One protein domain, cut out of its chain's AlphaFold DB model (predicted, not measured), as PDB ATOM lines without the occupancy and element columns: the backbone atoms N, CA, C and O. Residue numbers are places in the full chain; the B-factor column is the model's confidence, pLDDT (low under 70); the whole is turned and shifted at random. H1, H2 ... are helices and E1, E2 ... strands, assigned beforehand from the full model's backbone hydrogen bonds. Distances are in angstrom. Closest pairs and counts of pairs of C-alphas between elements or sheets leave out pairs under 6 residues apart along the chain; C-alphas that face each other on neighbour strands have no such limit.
ATOM      1  N   VAL A   9      21.764  11.462 -39.007       98.50
ATOM      2  CA  VAL A   9      21.704  12.153 -37.698       98.50
ATOM      3  C   VAL A   9      21.535  11.163 -36.552       98.50
ATOM      4  O   VAL A   9      20.582  10.398 -36.529       98.50
ATOM      5  N   VAL A  10      22.431  11.214 -35.567       98.44
ATOM      6  CA  VAL A  10      22.350  10.407 -34.338       98.44
ATOM      7  C   VAL A  10      21.676  11.201 -33.222       98.44
ATOM      8  O   VAL A  10      21.951  12.393 -33.052       98.44
ATOM      9  N   THR A  11      20.806  10.539 -32.462       97.31
ATOM     10  CA  THR A  11      20.179  11.047 -31.233       97.31
ATOM     11  C   THR A  11      19.820   9.877 -30.305       97.31
ATOM     12  O   THR A  11      20.129   8.722 -30.604       97.31
ATOM     13  N   ASN A  12      19.176  10.153 -29.175       95.56
ATOM     14  CA  ASN A  12      18.599   9.120 -28.321       95.56
ATOM     15  C   ASN A  12      17.291   8.553 -28.895       95.56
ATOM     16  O   ASN A  12      16.525   9.269 -29.547       95.56
ATOM     17  N   ARG A  13      16.986   7.288 -28.587       94.62
ATOM     18  CA  ARG A  13      15.730   6.638 -28.992       94.62
ATOM     19  C   ARG A  13      14.529   7.340 -28.370       94.62
ATOM     20  O   ARG A  13      13.600   7.644 -29.107       94.62
ATOM     21  N   HIS A  14      14.567   7.686 -27.085       92.31
ATOM     22  CA  HIS A  14      13.463   8.397 -26.427       92.31
ATOM     23  C   HIS A  14      13.206   9.804 -26.989       92.31
ATOM     24  O   HIS A  14      12.120  10.347 -26.821       92.31
ATOM     25  N   VAL A  15      14.192  10.418 -27.652       93.00
ATOM     26  CA  VAL A  15      14.005  11.704 -28.343       93.00
ATOM     27  C   VAL A  15      13.323  11.488 -29.692       93.00
ATOM     28  O   VAL A  15      12.443  12.257 -30.067       93.00
ATOM     29  N   ALA A  16      13.718  10.442 -30.420       94.75
ATOM     30  CA  ALA A  16      13.146  10.105 -31.722       94.75
ATOM     31  C   ALA A  16      11.759   9.446 -31.624       94.75
ATOM     32  O   ALA A  16      10.957   9.558 -32.545       94.75
ATOM     33  N   LEU A  17      11.484   8.736 -30.529       93.31
ATOM     34  CA  LEU A  17      10.284   7.932 -30.301       93.31
ATOM     35  C   LEU A  17       9.778   8.154 -28.859       93.31
ATOM     36  O   LEU A  17       9.837   7.243 -28.038       93.31
ATOM     37  N   PRO A  18       9.291   9.356 -28.507       91.06
ATOM     38  CA  PRO A  18       8.975   9.704 -27.115       91.06
ATOM     39  C   PRO A  18       7.883   8.829 -26.481       91.06
ATOM     40  O   PRO A  18       7.909   8.564 -25.282       91.06
ATOM     41  N   TRP A  19       6.964   8.307 -27.290       91.56
ATOM     42  CA  TRP A  19       5.885   7.414 -26.857       91.56
ATOM     43  C   TRP A  19       6.345   5.996 -26.475       91.56
ATOM     44  O   TRP A  19       5.522   5.195 -26.036       91.56
ATOM     45  N   THR A  20       7.627   5.643 -26.648       86.75
ATOM     46  CA  THR A  20       8.146   4.319 -26.247       86.75
ATOM     47  C   THR A  20       8.611   4.252 -24.797       86.75
ATOM     48  O   THR A  20       8.989   3.178 -24.345       86.75
ATOM     49  N   GLU A  21       8.589   5.369 -24.069       82.69
ATOM     50  CA  GLU A  21       9.051   5.430 -22.674       82.69
ATOM     51  C   GLU A  21       7.892   5.608 -21.671       82.69
ATOM     52  O   GLU A  21       7.986   5.222 -20.503       82.69
ATOM     53  N   GLU A  22       6.770   6.173 -22.122       84.56
ATOM     54  CA  GLU A  22       5.576   6.446 -21.319       84.56
ATOM     55  C   GLU A  22       4.588   5.272 -21.408       84.56
ATOM     56  O   GLU A  22       3.972   5.032 -22.447       84.56
ATOM     57  N   ARG A  23       4.359   4.559 -20.293       87.56
ATOM     58  CA  ARG A  23       3.447   3.392 -20.261       87.56
ATOM     59  C   ARG A  23       2.044   3.700 -20.789       87.56
ATOM     60  O   ARG A  23       1.410   2.831 -21.380       87.56
ATOM     61  N   GLY A  24       1.548   4.913 -20.546       90.00
ATOM     62  CA  GLY A  24       0.229   5.334 -21.016       90.00
ATOM     63  C   GLY A  24       0.148   5.411 -22.540       90.00
ATOM     64  O   GLY A  24      -0.851   4.989 -23.118       90.00
ATOM     65  N   ASP A  25       1.203   5.900 -23.187       90.94
ATOM     66  CA  ASP A  25       1.273   5.981 -24.646       90.94
ATOM     67  C   ASP A  25       1.482   4.602 -25.258       90.94
ATOM     68  O   ASP A  25       0.768   4.237 -26.191       90.94
ATOM     69  N   MET A  26       2.358   3.788 -24.661       89.81
ATOM     70  CA  MET A  26       2.546   2.393 -25.064       89.81
ATOM     71  C   MET A  26       1.225   1.618 -25.054       89.81
ATOM     72  O   MET A  26       0.906   0.948 -26.030       89.81
ATOM     73  N   HIS A  27       0.409   1.770 -24.008       92.69
ATOM     74  CA  HIS A  27      -0.885   1.093 -23.920       92.69
ATOM     75  C   HIS A  27      -1.867   1.526 -25.021       92.69
ATOM     76  O   HIS A  27      -2.596   0.699 -25.564       92.69
ATOM     77  N   ARG A  28      -1.885   2.813 -25.390       93.00
ATOM     78  CA  ARG A  28      -2.716   3.306 -26.503       93.00
ATOM     79  C   ARG A  28      -2.250   2.732 -27.836       93.00
ATOM     80  O   ARG A  28      -3.080   2.353 -28.657       93.00
ATOM     81  N   ILE A  29      -0.937   2.647 -28.037       92.88
ATOM     82  CA  ILE A  29      -0.338   2.065 -29.243       92.88
ATOM     83  C   ILE A  29      -0.668   0.572 -29.337       92.88
ATOM     84  O   ILE A  29      -1.075   0.102 -30.394       92.88
ATOM     85  N   GLU A  30      -0.589  -0.164 -28.226       92.81
ATOM     86  CA  GLU A  30      -1.018  -1.569 -28.143       92.81
ATOM     87  C   GLU A  30      -2.507  -1.751 -28.486       92.81
ATOM     88  O   GLU A  30      -2.897  -2.780 -29.033       92.81
ATOM     89  N   GLN A  31      -3.334  -0.741 -28.214       94.94
ATOM     90  CA  GLN A  31      -4.754  -0.696 -28.585       94.94
ATOM     91  C   GLN A  31      -5.007  -0.229 -30.030       94.94
ATOM     92  O   GLN A  31      -6.162  -0.100 -30.434       94.94
ATOM     93  N   GLY A  32      -3.955   0.005 -30.818       95.31
ATOM     94  CA  GLY A  32      -4.043   0.376 -32.230       95.31
ATOM     95  C   GLY A  32      -3.961   1.876 -32.516       95.31
ATOM     96  O   GLY A  32      -4.220   2.278 -33.649       95.31
ATOM     97  N   ALA A  33      -3.614   2.716 -31.535       94.19
ATOM     98  CA  ALA A  33      -3.331   4.123 -31.805       94.19
ATOM     99  C   ALA A  33      -2.032   4.278 -32.610       94.19
ATOM    100  O   ALA A  33      -1.011   3.667 -32.291       94.19
ATOM    101  N   GLU A  34      -2.055   5.145 -33.619       92.44
ATOM    102  CA  GLU A  34      -0.874   5.487 -34.408       92.44
ATOM    103  C   GLU A  34      -0.263   6.804 -33.900       92.44
ATOM    104  O   GLU A  34      -0.924   7.848 -33.951       92.44
ATOM    105  N   PRO A  35       0.977   6.794 -33.378       92.50
ATOM    106  CA  PRO A  35       1.634   8.010 -32.932       92.50
ATOM    107  C   PRO A  35       2.129   8.816 -34.135       92.50
ATOM    108  O   PRO A  35       2.809   8.284 -35.014       92.50
ATOM    109  N   VAL A  36       1.832  10.116 -34.144       91.94
ATOM    110  CA  VAL A  36       2.248  11.040 -35.204       91.94
ATOM    111  C   VAL A  36       2.886  12.290 -34.613       91.94
ATOM    112  O   VAL A  36       2.392  12.864 -33.639       91.94
ATOM    113  N   PHE A  37       3.981  12.743 -35.218       92.00
ATOM    114  CA  PHE A  37       4.539  14.052 -34.908       92.00
ATOM    115  C   PHE A  37       3.741  15.165 -35.592       92.00
ATOM    116  O   PHE A  37       3.577  15.166 -36.806       92.00
ATOM    117  N   VAL A  38       3.305  16.164 -34.818       91.38
ATOM    118  CA  VAL A  38       2.767  17.420 -35.380       91.38
ATOM    119  C   VAL A  38       3.900  18.277 -35.950       91.38
ATOM    120  O   VAL A  38       3.767  18.861 -37.020       91.38
ATOM    121  N   HIS A  39       5.028  18.326 -35.238       91.25
ATOM    122  CA  HIS A  39       6.267  18.950 -35.685       91.25
ATOM    123  C   HIS A  39       7.440  18.094 -35.220       91.25
ATOM    124  O   HIS A  39       7.584  17.851 -34.021       91.25
ATOM    125  N   PHE A  40       8.287  17.678 -36.155       95.12
ATOM    126  CA  PHE A  40       9.542  17.011 -35.846       95.12
ATOM    127  C   PHE A  40      10.624  17.565 -36.754       95.12
ATOM    128  O   PHE A  40      10.637  17.298 -37.949       95.12
ATOM    129  N   THR A  41      11.499  18.387 -36.180       96.19
ATOM    130  CA  THR A  41      12.530  19.094 -36.932       96.19
ATOM    131  C   THR A  41      13.904  18.889 -36.317       96.19
ATOM    132  O   THR A  41      14.059  18.705 -35.107       96.19
ATOM    133  N   ALA A  42      14.925  18.953 -37.165       97.00
ATOM    134  CA  ALA A  42      16.318  19.050 -36.777       97.00
ATOM    135  C   ALA A  42      16.840  20.444 -37.136       97.00
ATOM    136  O   ALA A  42      16.781  20.865 -38.289       97.00
ATOM    137  N   THR A  43      17.395  21.152 -36.154       96.88
ATOM    138  CA  THR A  43      17.927  22.507 -36.356       96.88
ATOM    139  C   THR A  43      19.411  22.532 -36.027       96.88
ATOM    140  O   THR A  43      19.815  22.221 -34.906       96.88
ATOM    141  N   PHE A  44      20.231  22.924 -37.001       96.69
ATOM    142  CA  PHE A  44      21.672  23.104 -36.822       96.69
ATOM    143  C   PHE A  44      22.015  24.585 -36.600       96.69
ATOM    144  O   PHE A  44      21.299  25.455 -37.101       96.69
ATOM    145  N   PRO A  45      23.119  24.907 -35.899       95.75
ATOM    146  CA  PRO A  45      23.581  26.286 -35.776       95.75
ATOM    147  C   PRO A  45      23.720  26.982 -37.136       95.75
ATOM    148  O   PRO A  45      24.329  26.444 -38.062       95.75
ATOM    149  N   GLY A  46      23.138  28.177 -37.248       95.31
ATOM    150  CA  GLY A  46      23.140  28.972 -38.480       95.31
ATOM    151  C   GLY A  46      22.262  28.424 -39.613       95.31
ATOM    152  O   GLY A  46      22.412  28.866 -40.751       95.31
ATOM    153  N   ARG A  47      21.373  27.460 -39.341       96.75
ATOM    154  CA  ARG A  47      20.457  26.865 -40.325       96.75
ATOM    155  C   ARG A  47      19.008  26.994 -39.873       96.75
ATOM    156  O   ARG A  47      18.728  26.996 -38.678       96.75
ATOM    157  N   MET A  48      18.101  27.065 -40.846       97.44
ATOM    158  CA  MET A  48      16.668  26.925 -40.589       97.44
ATOM    159  C   MET A  48      16.347  25.490 -40.136       97.44
ATOM    160  O   MET A  48      17.123  24.581 -40.445       97.44
ATOM    161  N   PRO A  49      15.246  25.275 -39.391       97.50
ATOM    162  CA  PRO A  49      14.788  23.932 -39.050       97.50
ATOM    163  C   PRO A  49      14.515  23.108 -40.312       97.50
ATOM    164  O   PRO A  49      13.920  23.620 -41.256       97.50
ATOM    165  N   ILE A  50      14.951  21.852 -40.300       97.94
ATOM    166  CA  ILE A  50      14.736  20.871 -41.369       97.94
ATOM    167  C   ILE A  50      13.715  19.859 -40.864       97.94
ATOM    168  O   ILE A  50      13.891  19.332 -39.761       97.94
ATOM    169  N   ASP A  51      12.673  19.578 -41.640       96.88
ATOM    170  CA  ASP A  51      11.682  18.565 -41.278       96.88
ATOM    171  C   ASP A  51      12.306  17.162 -41.278       96.88
ATOM    172  O   ASP A  51      13.088  16.787 -42.154       96.88
ATOM    173  N   VAL A  52      11.972  16.378 -40.257       97.12
ATOM    174  CA  VAL A  52      12.416  14.993 -40.108       97.12
ATOM    175  C   VAL A  52      11.250  14.079 -40.446       97.12
ATOM    176  O   VAL A  52      10.220  14.076 -39.770       97.12
ATOM    177  N   GLU A  53      11.431  13.232 -41.455       95.12
ATOM    178  CA  GLU A  53      10.442  12.211 -41.782       95.12
ATOM    179  C   GLU A  53      10.411  11.132 -40.691       95.12
ATOM    180  O   GLU A  53      11.404  10.437 -40.462       95.12
ATOM    181  N   GLN A  54       9.258  10.937 -40.043       94.06
ATOM    182  CA  GLN A  54       9.084   9.917 -38.998       94.06
ATOM    183  C   GLN A  54       9.410   8.499 -39.504       94.06
ATOM    184  O   GLN A  54       9.970   7.691 -38.766       94.06
ATOM    185  N   GLY A  55       9.131   8.203 -40.778       94.31
ATOM    186  CA  GLY A  55       9.467   6.919 -41.407       94.31
ATOM    187  C   GLY A  55      10.970   6.673 -41.588       94.31
ATOM    188  O   GLY A  55      11.374   5.548 -41.865       94.31
ATOM    189  N   SER A  56      11.807   7.699 -41.411       95.50
ATOM    190  CA  SER A  56      13.261   7.576 -41.519       95.50
ATOM    191  C   SER A  56      13.959   7.104 -40.242       95.50
ATOM    192  O   SER A  56      15.169   6.866 -40.257       95.50
ATOM    193  N   ILE A  57      13.221   7.008 -39.133       96.56
ATOM    194  CA  ILE A  57      13.777   6.657 -37.830       96.56
ATOM    195  C   ILE A  57      14.215   5.191 -37.846       96.56
ATOM    196  O   ILE A  57      13.397   4.278 -37.953       96.56
ATOM    197  N   VAL A  58      15.510   4.958 -37.653       96.50
ATOM    198  CA  VAL A  58      16.079   3.630 -37.423       96.50
ATOM    199  C   VAL A  58      16.460   3.524 -35.952       96.50
ATOM    200  O   VAL A  58      17.256   4.311 -35.439       96.50
ATOM    201  N   ARG A  59      15.893   2.539 -35.258       93.00
ATOM    202  CA  ARG A  59      16.204   2.240 -33.855       93.00
ATOM    203  C   ARG A  59      16.977   0.936 -33.732       93.00
ATOM    204  O   ARG A  59      16.897   0.072 -34.606       93.00
ATOM    205  N   ARG A  60      17.665   0.773 -32.606       92.38
ATOM    206  CA  ARG A  60      18.223  -0.521 -32.213       92.38
ATOM    207  C   ARG A  60      17.116  -1.512 -31.847       92.38
ATOM    208  O   ARG A  60      15.993  -1.124 -31.528       92.38
ATOM    209  N   THR A  61      17.449  -2.798 -31.916       90.12
ATOM    210  CA  THR A  61      16.586  -3.895 -31.453       90.12
ATOM    211  C   THR A  61      16.751  -4.192 -29.964       90.12
ATOM    212  O   THR A  61      15.896  -4.860 -29.394       90.12
ATOM    213  N   ASP A  62      17.845  -3.732 -29.357       91.50
ATOM    214  CA  ASP A  62      18.097  -3.816 -27.921       91.50
ATOM    215  C   ASP A  62      17.621  -2.552 -27.182       91.50
ATOM    216  O   ASP A  62      17.085  -1.607 -27.772       91.50
ATOM    217  N   ASP A  63      17.818  -2.543 -25.864       87.94
ATOM    218  CA  ASP A  63      17.338  -1.476 -24.988       87.94
ATOM    219  C   ASP A  63      18.241  -0.233 -24.963       87.94
ATOM    220  O   ASP A  63      17.950   0.715 -24.232       87.94
ATOM    221  N   LEU A  64      19.319  -0.198 -25.755       92.31
ATOM    222  CA  LEU A  64      20.219   0.951 -25.773       92.31
ATOM    223  C   LEU A  64      19.530   2.158 -26.403       92.31
ATOM    224  O   LEU A  64      18.992   2.106 -27.511       92.31
ATOM    225  N   ASP A  65      19.589   3.276 -25.687       93.44
ATOM    226  CA  ASP A  65      18.857   4.488 -26.023       93.44
ATOM    227  C   ASP A  65      19.556   5.306 -27.121       93.44
ATOM    228  O   ASP A  65      20.047   6.413 -26.912       93.44
ATOM    229  N   VAL A  66      19.617   4.749 -28.326       95.81
ATOM    230  CA  VAL A  66      20.204   5.371 -29.515       95.81
ATOM    231  C   VAL A  66      19.298   5.141 -30.720       95.81
ATOM    232  O   VAL A  66      18.765   4.049 -30.931       95.81
ATOM    233  N   ALA A  67      19.159   6.181 -31.538       97.19
ATOM    234  CA  ALA A  67      18.453   6.148 -32.806       97.19
ATOM    235  C   ALA A  67      19.208   6.932 -33.886       97.19
ATOM    236  O   ALA A  67      19.993   7.847 -33.605       97.19
ATOM    237  N   LEU A  68      18.933   6.568 -35.133       98.06
ATOM    238  CA  LEU A  68      19.392   7.239 -36.335       98.06
ATOM    239  C   LEU A  68      18.187   7.850 -37.055       98.06
ATOM    240  O   LEU A  68      17.153   7.205 -37.200       98.06
ATOM    241  N   LEU A  69      18.334   9.081 -37.520       97.62
ATOM    242  CA  LEU A  69      17.367   9.794 -38.349       97.62
ATOM    243  C   LEU A  69      17.992  10.060 -39.717       97.62
ATOM    244  O   LEU A  69      19.219  10.194 -39.827       97.62
ATOM    245  N   ARG A  70      17.158  10.211 -40.746       97.50
ATOM    246  CA  ARG A  70      17.591  10.639 -42.077       97.50
ATOM    247  C   ARG A  70      17.087  12.048 -42.360       97.50
ATOM    248  O   ARG A  70      15.890  12.293 -42.323       97.50
ATOM    249  N   LEU A  71      18.007  12.938 -42.709       98.19
ATOM    250  CA  LEU A  71      17.689  14.211 -43.349       98.19
ATOM    251  C   LEU A  71      18.029  14.158 -44.844       98.19
ATOM    252  O   LEU A  71      18.928  13.391 -45.228       98.19
ATOM    253  N   PRO A  72      17.381  14.983 -45.682       97.56
ATOM    254  CA  PRO A  72      17.753  15.107 -47.085       97.56
ATOM    255  C   PRO A  72      19.208  15.615 -47.233       97.56
ATOM    256  O   PRO A  72      19.586  16.598 -46.582       97.56
ATOM    257  N   PRO A  73      20.070  14.951 -48.036       96.75
ATOM    258  CA  PRO A  73      21.489  15.310 -48.172       96.75
ATOM    259  C   PRO A  73      21.737  16.775 -48.562       96.75
ATOM    260  O   PRO A  73      22.708  17.398 -48.129       96.75
ATOM    261  N   GLU A  74      20.876  17.326 -49.408       96.88
ATOM    262  CA  GLU A  74      20.944  18.690 -49.912       96.88
ATOM    263  C   GLU A  74      20.741  19.736 -48.812       96.88
ATOM    264  O   GLU A  74      21.407  20.774 -48.835       96.88
ATOM    265  N   GLU A  75      19.910  19.440 -47.811       97.06
ATOM    266  CA  GLU A  75      19.614  20.347 -46.699       97.06
ATOM    267  C   GLU A  75      20.730  20.372 -45.648       97.06
ATOM    268  O   GLU A  75      20.933  21.373 -44.959       97.06
ATOM    269  N   VAL A  76      21.530  19.304 -45.571       97.31
ATOM    270  CA  VAL A  76      22.680  19.218 -44.658       97.31
ATOM    271  C   VAL A  76      23.996  19.669 -45.299       97.31
ATOM    272  O   VAL A  76      25.065  19.568 -44.687       97.31
ATOM    273  N   LYS A  77      23.966  20.206 -46.524       96.56
ATOM    274  CA  LYS A  77      25.175  20.659 -47.221       96.56
ATOM    275  C   LYS A  77      25.883  21.779 -46.449       96.56
ATOM    276  O   LYS A  77      25.354  22.871 -46.225       96.56
TER     277      LYS A  77
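AT A GLANCE: This is residues 9 to 77 of the 208 residues of the protein "Serine protease" of bacterium (UniProt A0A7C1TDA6). The model has little regular structure: a small ribbon of two strands, E1 and E2, with short H1 next to it, H2 off at one end of the long axis, and a long looping stretch, residues 31 to 66, reaching to the opposite end near Gly 46. Of 69 printed residues, 19 are in named elements, in the order E1, H1, H2, E2: mixed, helices and strands. It is elongated, 40 by 26 by 17 A, and only just loose, close to compact, with radius of gyration of the C-alphas 13.4 A.

HOW THE PARTS SIT: E1, residues 9 to 11, and E2, residues 67 to 70, are antiparallel at 152 degrees; N 69 and O 9, 2.8 A apart, are within hydrogen-bond range. Residues 58 to 59 pair antiparallel with residues 67 to 68 of E2. The closest C-alphas of H1, residues 13 to 16, and E2 are those of Arg 13 and Ala 67, 4.7 A. H2, residues 23 to 30, is apart from E1 and H1. Every O i to N i+4 pair in H2 is within range; H1 is too short for one.

IN THESE COORDINATES: E1 begins at C-alpha 9 (21.704, 12.153, -37.698); E2 ends at C-alpha 70 (17.591, 10.639, -42.077). H2 and E2 each measure 10.3 A from first to last C-alpha, E1 6.7 A and H1 5.1 A.

THE WHOLE: The farthest C-alphas, Gln 31 and Gly 46, are 41.9 A apart. The link from H2 to E2 is long, 36 residues. The printed part has no cut, and no printed residue is under 70 in pLDDT.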